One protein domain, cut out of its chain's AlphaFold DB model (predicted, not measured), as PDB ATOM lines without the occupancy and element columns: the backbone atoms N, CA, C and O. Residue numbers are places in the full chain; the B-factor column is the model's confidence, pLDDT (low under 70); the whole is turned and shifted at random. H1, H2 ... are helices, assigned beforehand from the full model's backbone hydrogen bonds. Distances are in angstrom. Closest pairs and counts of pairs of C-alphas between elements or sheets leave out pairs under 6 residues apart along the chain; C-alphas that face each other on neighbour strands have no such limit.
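This is residues 16 to 87 of the 278 residues of an uncharacterized protein of Podospora anserina (strain S / ATCC MYA-4624 / DSM 980 / FGSC 10383) (UniProt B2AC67). Two small groups of helices lie at opposite ends of the model, the short H1 and H4 at one end and H2, H3 and H5 at the other, and the links H1 to H2, H3 to H4 and H4 to H5 run between them. In the second group H2 sits between H3, the longest helix, and H5, which continues roughly in the direction of H2. The printed part has 72 residues with five named helices, H1 to H5 in chain order, and no named strand; its class is all helix. It is only just loose, close to compact, with a radius of gyration of the C-alphas of 13.6 A and spans of 37 by 29 by 17 A.

H1, residues 16 to 20, touches H4, residues 67 to 70; their closest C-alphas, of Ala 20 and Ser 69, are 4.9 A apart. H2, residues 27 to 34, touches H3, residues 44 to 56, with the closest C-alphas, of Ala 27 and Ala 50, 5.2 A apart. H2 and H3 run the same way at a steep tilt of 68 degrees, only just short of about perpendicular. H2 also touches H5, residues 81 to 86, with the closest C-alphas, of Ala 34 and Val 81, 5.4 A apart, at a shallow tilt of 24 degrees, the same way. H3 and H5 are apart, and so are H2 and H4. In H1, H2, H3 and H5 every O i to N i+4 pair is within hydrogen-bond range; H4 is too short for such a pair.

H1 begins at C-alpha 16, (111.242, 158.555, 154.028). H2 measures 10.7 A and H3 18.7 A from first to last C-alpha. H5 ends at C-alpha 86, (138.355, 146.619, 139.901).

The two C-alphas farthest apart, of Pro 42 and Asp 65, are 38.8 A apart. The printed part has no cut, and its four links are short. Confidence is under 70 at residues 38 to 51 and 75 to 77.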
ATOM      1  N   ASN A  16     110.180 157.865 153.294       90.38
ATOM      2  CA  ASN A  16     111.242 158.555 154.028       90.38
ATOM      3  C   ASN A  16     112.391 159.029 153.116       90.38
ATOM      4  O   ASN A  16     113.026 160.032 153.424       90.38
ATOM      5  N   ALA A  17     112.600 158.428 151.937       89.94
ATOM      6  CA  ALA A  17     113.587 158.921 150.972       89.94
ATOM      7  C   ALA A  17     113.371 160.396 150.598       89.94
ATOM      8  O   ALA A  17     114.333 161.147 150.448       89.94
ATOM      9  N   THR A  18     112.111 160.827 150.480       89.75
ATOM     10  CA  THR A  18     111.787 162.221 150.148       89.75
ATOM     11  C   THR A  18     112.088 163.146 151.323       89.75
ATOM     12  O   THR A  18     112.661 164.215 151.122       89.75
ATOM     13  N   GLN A  19     111.760 162.718 152.545       91.19
ATOM     14  CA  GLN A  19     112.050 163.462 153.772       91.19
ATOM     15  C   GLN A  19     113.558 163.612 154.002       91.19
ATOM     16  O   GLN A  19     114.029 164.700 154.325       91.19
ATOM     17  N   ALA A  20     114.316 162.546 153.754       91.31
ATOM     18  CA  ALA A  20     115.769 162.547 153.799       91.31
ATOM     19  C   ALA A  20     116.417 163.330 152.647       91.31
ATOM     20  O   ALA A  20     117.594 163.667 152.707       91.31
ATOM     21  N   GLY A  21     115.690 163.619 151.564       91.06
ATOM     22  CA  GLY A  21     116.255 164.232 150.360       91.06
ATOM     23  C   GLY A  21     117.098 163.275 149.506       91.06
ATOM     24  O   GLY A  21     117.893 163.734 148.680       91.06
ATOM     25  N   PHE A  22     116.929 161.962 149.683       90.44
ATOM     26  CA  PHE A  22     117.503 160.945 148.807       90.44
ATOM     27  C   PHE A  22     116.786 160.950 147.452       90.44
ATOM     28  O   PHE A  22     115.565 160.819 147.363       90.44
ATOM     29  N   ALA A  23     117.560 161.041 146.372       87.88
ATOM     30  CA  ALA A  23     117.044 160.981 145.010       87.88
ATOM     31  C   ALA A  23     117.587 159.747 144.286       87.88
ATOM     32  O   ALA A  23     118.788 159.636 144.018       87.88
ATOM     33  N   ARG A  24     116.690 158.832 143.899       84.88
ATOM     34  CA  ARG A  24     117.068 157.647 143.121       84.88
ATOM     35  C   ARG A  24     117.677 158.078 141.777       84.88
ATOM     36  O   ARG A  24     117.059 158.859 141.050       84.88
ATOM     37  N   PRO A  25     118.854 157.549 141.386       84.00
ATOM     38  CA  PRO A  25     119.446 157.869 140.095       84.00
ATOM     39  C   PRO A  25     118.507 157.551 138.913       84.00
ATOM     40  O   PRO A  25     117.865 156.492 138.915       84.00
ATOM     41  N   PRO A  26     118.475 158.399 137.863       81.88
ATOM     42  CA  PRO A  26     117.660 158.154 136.677       81.88
ATOM     43  C   PRO A  26     117.974 156.815 136.008       81.88
ATOM     44  O   PRO A  26     119.108 156.326 136.052       81.88
ATOM     45  N   ALA A  27     116.977 156.257 135.323       78.56
ATOM     46  CA  ALA A  27     117.027 154.959 134.650       78.56
ATOM     47  C   ALA A  27     118.294 154.774 133.781       78.56
ATOM     48  O   ALA A  27     119.040 153.809 133.957       78.56
ATOM     49  N   ALA A  28     118.627 155.764 132.946       77.94
ATOM     50  CA  ALA A  28     119.828 155.745 132.108       77.94
ATOM     51  C   ALA A  28     121.146 155.686 132.911       77.94
ATOM     52  O   ALA A  28     122.081 154.986 132.518       77.94
ATOM     53  N   LYS A  29     121.229 156.390 134.052       80.75
ATOM     54  CA  LYS A  29     122.413 156.376 134.930       80.75
ATOM     55  C   LYS A  29     122.558 155.021 135.629       80.75
ATOM     56  O   LYS A  29     123.675 154.522 135.730       80.75
ATOM     57  N   ARG A  30     121.446 154.399 136.042       81.75
ATOM     58  CA  ARG A  30     121.434 153.040 136.614       81.75
ATOM     59  C   ARG A  30     121.885 151.991 135.596       81.75
ATOM     60  O   ARG A  30     122.770 151.201 135.908       81.75
ATOM     61  N   ARG A  31     121.371 152.043 134.359       79.62
ATOM     62  CA  ARG A  31     121.814 151.156 133.265       79.62
ATOM     63  C   ARG A  31     123.314 151.289 133.011       79.62
ATOM     64  O   ARG A  31     124.033 150.295 132.961       79.62
ATOM     65  N   ALA A  32     123.806 152.525 132.910       81.25
ATOM     66  CA  ALA A  32     125.231 152.785 132.721       81.25
ATOM     67  C   ALA A  32     126.086 152.249 133.886       81.25
ATOM     68  O   ALA A  32     127.171 151.725 133.647       81.25
ATOM     69  N   ALA A  33     125.599 152.344 135.127       82.81
ATOM     70  CA  ALA A  33     126.287 151.823 136.307       82.81
ATOM     71  C   ALA A  33     126.328 150.284 136.363       82.81
ATOM     72  O   ALA A  33     127.298 149.730 136.885       82.81
ATOM     73  N   ALA A  34     125.313 149.608 135.814       82.25
ATOM     74  CA  ALA A  34     125.225 148.148 135.729       82.25
ATOM     75  C   ALA A  34     126.058 147.544 134.578       82.25
ATOM     76  O   ALA A  34     126.357 146.352 134.581       82.25
ATOM     77  N   SER A  35     126.459 148.358 133.598       80.62
ATOM     78  CA  SER A  35     127.199 147.905 132.421       80.62
ATOM     79  C   SER A  35     128.711 147.816 132.664       80.62
ATOM     80  O   SER A  35     129.344 148.725 133.206       80.62
ATOM     81  N   LEU A  36     129.326 146.738 132.168       76.69
ATOM     82  CA  LEU A  36     130.782 146.636 132.003       76.69
ATOM     83  C   LEU A  36     131.278 147.320 130.720       76.69
ATOM     84  O   LEU A  36     132.452 147.688 130.620       76.69
ATOM     85  N   ALA A  37     130.393 147.492 129.737       70.56
ATOM     86  CA  ALA A  37     130.694 148.098 128.452       70.56
ATOM     87  C   ALA A  37     130.574 149.626 128.516       70.56
ATOM     88  O   ALA A  37     129.603 150.178 129.030       70.56
ATOM     89  N   SER A  38     131.542 150.324 127.921       58.59
ATOM     90  CA  SER A  38     131.573 151.793 127.868       58.59
ATOM     91  C   SER A  38     130.639 152.407 126.806       58.59
ATOM     92  O   SER A  38     130.703 153.614 126.585       58.59
ATOM     93  N   ARG A  39     129.830 151.615 126.084       55.09
ATOM     94  CA  ARG A  39     129.042 152.113 124.941       55.09
ATOM     95  C   ARG A  39     127.635 152.535 125.364       55.09
ATOM     96  O   ARG A  39     126.894 151.755 125.949       55.09
ATOM     97  N   LYS A  40     127.266 153.773 125.016       53.28
ATOM     98  CA  LYS A  40     125.875 154.238 124.972       53.28
ATOM     99  C   LYS A  40     125.207 153.591 123.761       53.28
ATOM    100  O   LYS A  40     125.513 153.988 122.640       53.28
ATOM    101  N   GLU A  41     124.303 152.642 123.965       52.66
ATOM    102  CA  GLU A  41     123.292 152.405 122.928       52.66
ATOM    103  C   GLU A  41     122.248 153.530 123.003       52.66
ATOM    104  O   GLU A  41     121.786 153.827 124.111       52.66
ATOM    105  N   PRO A  42     121.926 154.208 121.887       51.81
ATOM    106  CA  PRO A  42     120.890 155.229 121.860       51.81
ATOM    107  C   PRO A  42     119.495 154.612 121.677       51.81
ATOM    108  O   PRO A  42     119.344 153.616 120.978       51.81
ATOM    109  N   GLY A  43     118.472 155.272 122.228       62.03
ATOM    110  CA  GLY A  43     117.065 155.052 121.869       62.03
ATOM    111  C   GLY A  43     116.189 154.391 122.940       62.03
ATOM    112  O   GLY A  43     116.623 154.143 124.063       62.03
ATOM    113  N   THR A  44     114.942 154.113 122.548       59.62
ATOM    114  CA  THR A  44     113.841 153.529 123.346       59.62
ATOM    115  C   THR A  44     114.190 152.187 123.998       59.62
ATOM    116  O   THR A  44     113.763 151.921 125.117       59.62
ATOM    117  N   ALA A  45     115.055 151.387 123.367       61.75
ATOM    118  CA  ALA A  45     115.559 150.130 123.926       61.75
ATOM    119  C   ALA A  45     116.311 150.325 125.259       61.75
ATOM    120  O   ALA A  45     116.256 149.471 126.140       61.75
ATOM    121  N   ALA A  46     116.984 151.468 125.444       62.44
ATOM    122  CA  ALA A  46     117.695 151.769 126.685       62.44
ATOM    123  C   ALA A  46     116.748 152.134 127.841       62.44
ATOM    124  O   ALA A  46     117.098 151.917 129.002       62.44
ATOM    125  N   GLU A  47     115.572 152.694 127.543       64.12
ATOM    126  CA  GLU A  47     114.539 153.001 128.540       64.12
ATOM    127  C   GLU A  47     113.778 151.742 128.951       64.12
ATOM    128  O   GLU A  47     113.607 151.506 130.146       64.12
ATOM    129  N   GLU A  48     113.415 150.900 127.985       68.38
ATOM    130  CA  GLU A  48     112.745 149.619 128.221       68.38
ATOM    131  C   GLU A  48     113.628 148.669 129.049       68.38
ATOM    132  O   GLU A  48     113.192 148.100 130.050       68.38
ATOM    133  N   GLU A  49     114.925 148.580 128.735       68.81
ATOM    134  CA  GLU A  49     115.879 147.818 129.545       68.81
ATOM    135  C   GLU A  49     116.047 148.408 130.952       68.81
ATOM    136  O   GLU A  49     116.150 147.672 131.931       68.81
ATOM    137  N   ALA A  50     116.038 149.734 131.098       65.50
ATOM    138  CA  ALA A  50     116.165 150.367 132.405       65.50
ATOM    139  C   ALA A  50     114.894 150.244 133.275       65.50
ATOM    140  O   ALA A  50     115.000 150.246 134.510       65.50
ATOM    141  N   GLN A  51     113.718 150.105 132.655       68.12
ATOM    142  CA  GLN A  51     112.467 149.725 133.319       68.12
ATOM    143  C   GLN A  51     112.497 148.251 133.739       68.12
ATOM    144  O   GLN A  51     112.232 147.950 134.902       68.12
ATOM    145  N   ASN A  52     112.949 147.350 132.863       72.06
ATOM    146  CA  ASN A  52     113.159 145.939 133.203       72.06
ATOM    147  C   ASN A  52     114.155 145.778 134.366       72.06
ATOM    148  O   ASN A  52     113.909 145.028 135.309       72.06
ATOM    149  N   LEU A  53     115.242 146.558 134.369       70.12
ATOM    150  CA  LEU A  53     116.198 146.609 135.477       70.12
ATOM    151  C   LEU A  53     115.583 147.131 136.779       70.12
ATOM    152  O   LEU A  53     116.089 146.783 137.836       70.12
ATOM    153  N   ALA A  54     114.539 147.965 136.746       70.88
ATOM    154  CA  ALA A  54     113.864 148.417 137.964       70.88
ATOM    155  C   ALA A  54     113.035 147.302 138.621       70.88
ATOM    156  O   ALA A  54     112.950 147.273 139.845       70.88
ATOM    157  N   GLY A  55     112.488 146.374 137.828       71.88
ATOM    158  CA  GLY A  55     111.854 145.156 138.337       71.88
ATOM    159  C   GLY A  55     112.855 144.162 138.934       71.88
ATOM    160  O   GLY A  55     112.538 143.479 139.901       71.88
ATOM    161  N   THR A  56     114.079 144.113 138.397       71.06
ATOM    162  CA  THR A  56     115.163 143.260 138.923       71.06
ATOM    163  C   THR A  56     115.884 143.888 140.122       71.06
ATOM    164  O   THR A  56     116.285 143.186 141.044       71.06
ATOM    165  N   PHE A  57     116.055 145.213 140.112       75.06
ATOM    166  CA  PHE A  57     116.753 145.998 141.130       75.06
ATOM    167  C   PHE A  57     115.858 147.170 141.573       75.06
ATOM    168  O   PHE A  57     115.978 148.283 141.025       75.06
ATOM    169  N   PRO A  58     114.937 146.934 142.529       82.44
ATOM    170  CA  PRO A  58     114.015 147.954 143.023       82.44
ATOM    171  C   PRO A  58     114.749 149.115 143.708       82.44
ATOM    172  O   PRO A  58     115.972 149.114 143.875       82.44
ATOM    173  N   GLY A  59     114.015 150.186 144.011       83.94
ATOM    174  CA  GLY A  59     114.544 151.304 144.786       83.94
ATOM    175  C   GLY A  59     114.983 150.831 146.173       83.94
ATOM    176  O   GLY A  59     114.373 149.905 146.707       83.94
ATOM    177  N   PRO A  60     116.040 151.420 146.760       85.19
ATOM    178  CA  PRO A  60     116.384 151.110 148.139       85.19
ATOM    179  C   PRO A  60     115.244 151.532 149.071       85.19
ATOM    180  O   PRO A  60     114.628 152.585 148.882       85.19
ATOM    181  N   LEU A  61     114.996 150.717 150.093       87.31
ATOM    182  CA  LEU A  61     114.154 151.090 151.221       87.31
ATOM    183  C   LEU A  61     114.968 152.035 152.109       87.31
ATOM    184  O   LEU A  61     115.758 151.572 152.917       87.31
ATOM    185  N   VAL A  62     114.813 153.345 151.900       88.62
ATOM    186  CA  VAL A  62     115.488 154.383 152.694       88.62
ATOM    187  C   VAL A  62     114.753 154.531 154.024       88.62
ATOM    188  O   VAL A  62     113.722 155.202 154.095       88.62
ATOM    189  N   LEU A  63     115.206 153.853 155.064       88.31
ATOM    190  CA  LEU A  63     114.566 153.869 156.379       88.31
ATOM    191  C   LEU A  63     115.108 155.021 157.239       88.31
ATOM    192  O   LEU A  63     116.210 155.504 156.977       88.31
ATOM    193  N   PRO A  64     114.346 155.501 158.239       88.50
ATOM    194  CA  PRO A  64     114.859 156.471 159.202       88.50
ATOM    195  C   PRO A  64     116.198 156.013 159.790       88.50
ATOM    196  O   PRO A  64     116.399 154.822 160.023       88.50
ATOM    197  N   ASP A  65     117.112 156.965 159.969       87.44
ATOM    198  CA  ASP A  65     118.462 156.758 160.513       87.44
ATOM    199  C   ASP A  65     119.373 155.786 159.736       87.44
ATOM    200  O   ASP A  65     120.504 155.526 160.151       87.44
ATOM    201  N   ASP A  66     118.948 155.301 158.565       86.94
ATOM    202  CA  ASP A  66     119.826 154.544 157.680       86.94
ATOM    203  C   ASP A  66     120.873 155.446 156.998       86.94
ATOM    204  O   ASP A  66     120.780 156.679 156.972       86.94
ATOM    205  N   LEU A  67     121.903 154.831 156.410       86.50
ATOM    206  CA  LEU A  67     122.998 155.575 155.780       86.50
ATOM    207  C   LEU A  67     122.510 156.504 154.654       86.50
ATOM    208  O   LEU A  67     123.034 157.605 154.497       86.50
ATOM    209  N   LEU A  68     121.512 156.073 153.873       88.31
ATOM    210  CA  LEU A  68     120.962 156.847 152.756       88.31
ATOM    211  C   LEU A  68     120.028 157.971 153.225       88.31
ATOM    212  O   LEU A  68     119.816 158.930 152.486       88.31
ATOM    213  N   SER A  69     119.492 157.867 154.436       90.81
ATOM    214  CA  SER A  69     118.643 158.844 155.095       90.81
ATOM    215  C   SER A  69     119.493 159.933 155.743       90.81
ATOM    216  O   SER A  69     119.214 161.120 155.579       90.81
ATOM    217  N   VAL A  70     120.572 159.543 156.430       91.19
ATOM    218  CA  VAL A  70     121.509 160.470 157.086       91.19
ATOM    219  C   VAL A  70     122.412 161.170 156.062       91.19
ATOM    220  O   VAL A  70     122.662 162.372 156.170       91.19
ATOM    221  N   TYR A  71     122.873 160.444 155.038       89.62
ATOM    222  CA  TYR A  71     123.784 160.958 154.011       89.62
ATOM    223  C   TYR A  71     123.228 160.769 152.584       89.62
ATOM    224  O   TYR A  71     123.837 160.111 151.737       89.62
ATOM    225  N   PRO A  72     122.106 161.429 152.246       87.00
ATOM    226  CA  PRO A  72     121.364 161.236 150.988       87.00
ATOM    227  C   PRO A  72     122.137 161.613 149.719       87.00
ATOM    228  O   PRO A  72     121.742 161.263 148.605       87.00
ATOM    229  N   LYS A  73     123.216 162.386 149.871       84.75
ATOM    230  CA  LYS A  73     124.052 162.905 148.782       84.75
ATOM    231  C   LYS A  73     125.492 162.416 148.867       84.75
ATOM    232  O   LYS A  73     126.331 162.972 148.159       84.75
ATOM    233  N   ASP A  74     125.784 161.437 149.723       78.81
ATOM    234  CA  ASP A  74     127.137 160.907 149.849       78.81
ATOM    235  C   ASP A  74     127.620 160.409 148.474       78.81
ATOM    236  O   ASP A  74     127.016 159.486 147.913       78.81
ATOM    237  N   PRO A  75     128.665 161.022 147.887       62.97
ATOM    238  CA  PRO A  75     129.197 160.591 146.601       62.97
ATOM    239  C   PRO A  75     129.727 159.148 146.632       62.97
ATOM    240  O   PRO A  75     129.784 158.523 145.569       62.97
ATOM    241  N   ASP A  76     130.046 158.610 147.815       66.12
ATOM    242  CA  ASP A  76     130.548 157.250 148.018       66.12
ATOM    243  C   ASP A  76     129.429 156.212 148.251       66.12
ATOM    244  O   ASP A  76     129.681 155.006 148.190       66.12
ATOM    245  N   SER A  77     128.169 156.645 148.398       65.69
ATOM    246  CA  SER A  77     127.000 155.754 148.570       65.69
ATOM    247  C   SER A  77     126.654 154.914 147.330       65.69
ATOM    248  O   SER A  77     125.819 154.009 147.390       65.69
ATOM    249  N   GLY A  78     127.277 155.200 146.180       72.44
ATOM    250  CA  GLY A  78     127.000 154.539 144.908       72.44
ATOM    251  C   GLY A  78     128.234 153.890 144.290       72.44
ATOM    252  O   GLY A  78     129.266 154.526 144.097       72.44
ATOM    253  N   GLN A  79     128.102 152.636 143.857       80.88
ATOM    254  CA  GLN A  79     129.161 151.925 143.143       80.88
ATOM    255  C   GLN A  79     128.676 151.427 141.777       80.88
ATOM    256  O   GLN A  79     127.595 150.862 141.643       80.88
ATOM    257  N   THR A  80     129.499 151.612 140.741       85.75
ATOM    258  CA  THR A  80     129.271 150.976 139.429       85.75
ATOM    259  C   THR A  80     129.881 149.576 139.404       85.75
ATOM    260  O   THR A  80     130.907 149.335 140.048       85.75
ATOM    261  N   VAL A  81     129.339 148.669 138.589       85.50
ATOM    262  CA  VAL A  81     129.873 147.303 138.427       85.50
ATOM    263  C   VAL A  81     131.346 147.332 138.004       85.50
ATOM    264  O   VAL A  81     132.149 146.525 138.465       85.50
ATOM    265  N   LYS A  82     131.746 148.317 137.191       86.44
ATOM    266  CA  LYS A  82     133.140 148.515 136.770       86.44
ATOM    267  C   LYS A  82     134.070 148.875 137.933       86.44
ATOM    268  O   LYS A  82     135.197 148.377 137.981       86.44
ATOM    269  N   VAL A  83     133.625 149.739 138.848       87.38
ATOM    270  CA  VAL A  83     134.387 150.087 140.060       87.38
ATOM    271  C   VAL A  83     134.459 148.877 140.989       87.38
ATOM    272  O   VAL A  83     135.556 148.509 141.405       87.38
ATOM    273  N   TRP A  84     133.332 148.195 141.220       85.50
ATOM    274  CA  TRP A  84     133.283 146.969 142.022       85.50
ATOM    275  C   TRP A  84     134.242 145.891 141.496       85.50
ATOM    276  O   TRP A  84     135.043 145.337 142.247       85.50
ATOM    277  N   GLN A  85     134.235 145.638 140.181       84.81
ATOM    278  CA  GLN A  85     135.068 144.612 139.547       84.81
ATOM    279  C   GLN A  85     136.571 144.884 139.712       84.81
ATOM    280  O   GLN A  85     137.362 143.942 139.798       84.81
ATOM    281  N   ARG A  86     136.963 146.163 139.748       85.38
ATOM    282  CA  ARG A  86     138.355 146.619 139.901       85.38
ATOM    283  C   ARG A  86     138.763 146.831 141.359       85.38
ATOM    284  O   ARG A  86     139.938 147.096 141.613       85.38
ATOM    285  N   SER A  87     137.826 146.722 142.301       82.25
ATOM    286  CA  SER A  87     138.098 146.934 143.719       82.25
ATOM    287  C   SER A  87     139.090 145.899 144.246       82.25
ATOM    288  O   SER A  87     138.914 144.691 144.072       82.25
TER     289      SER A  87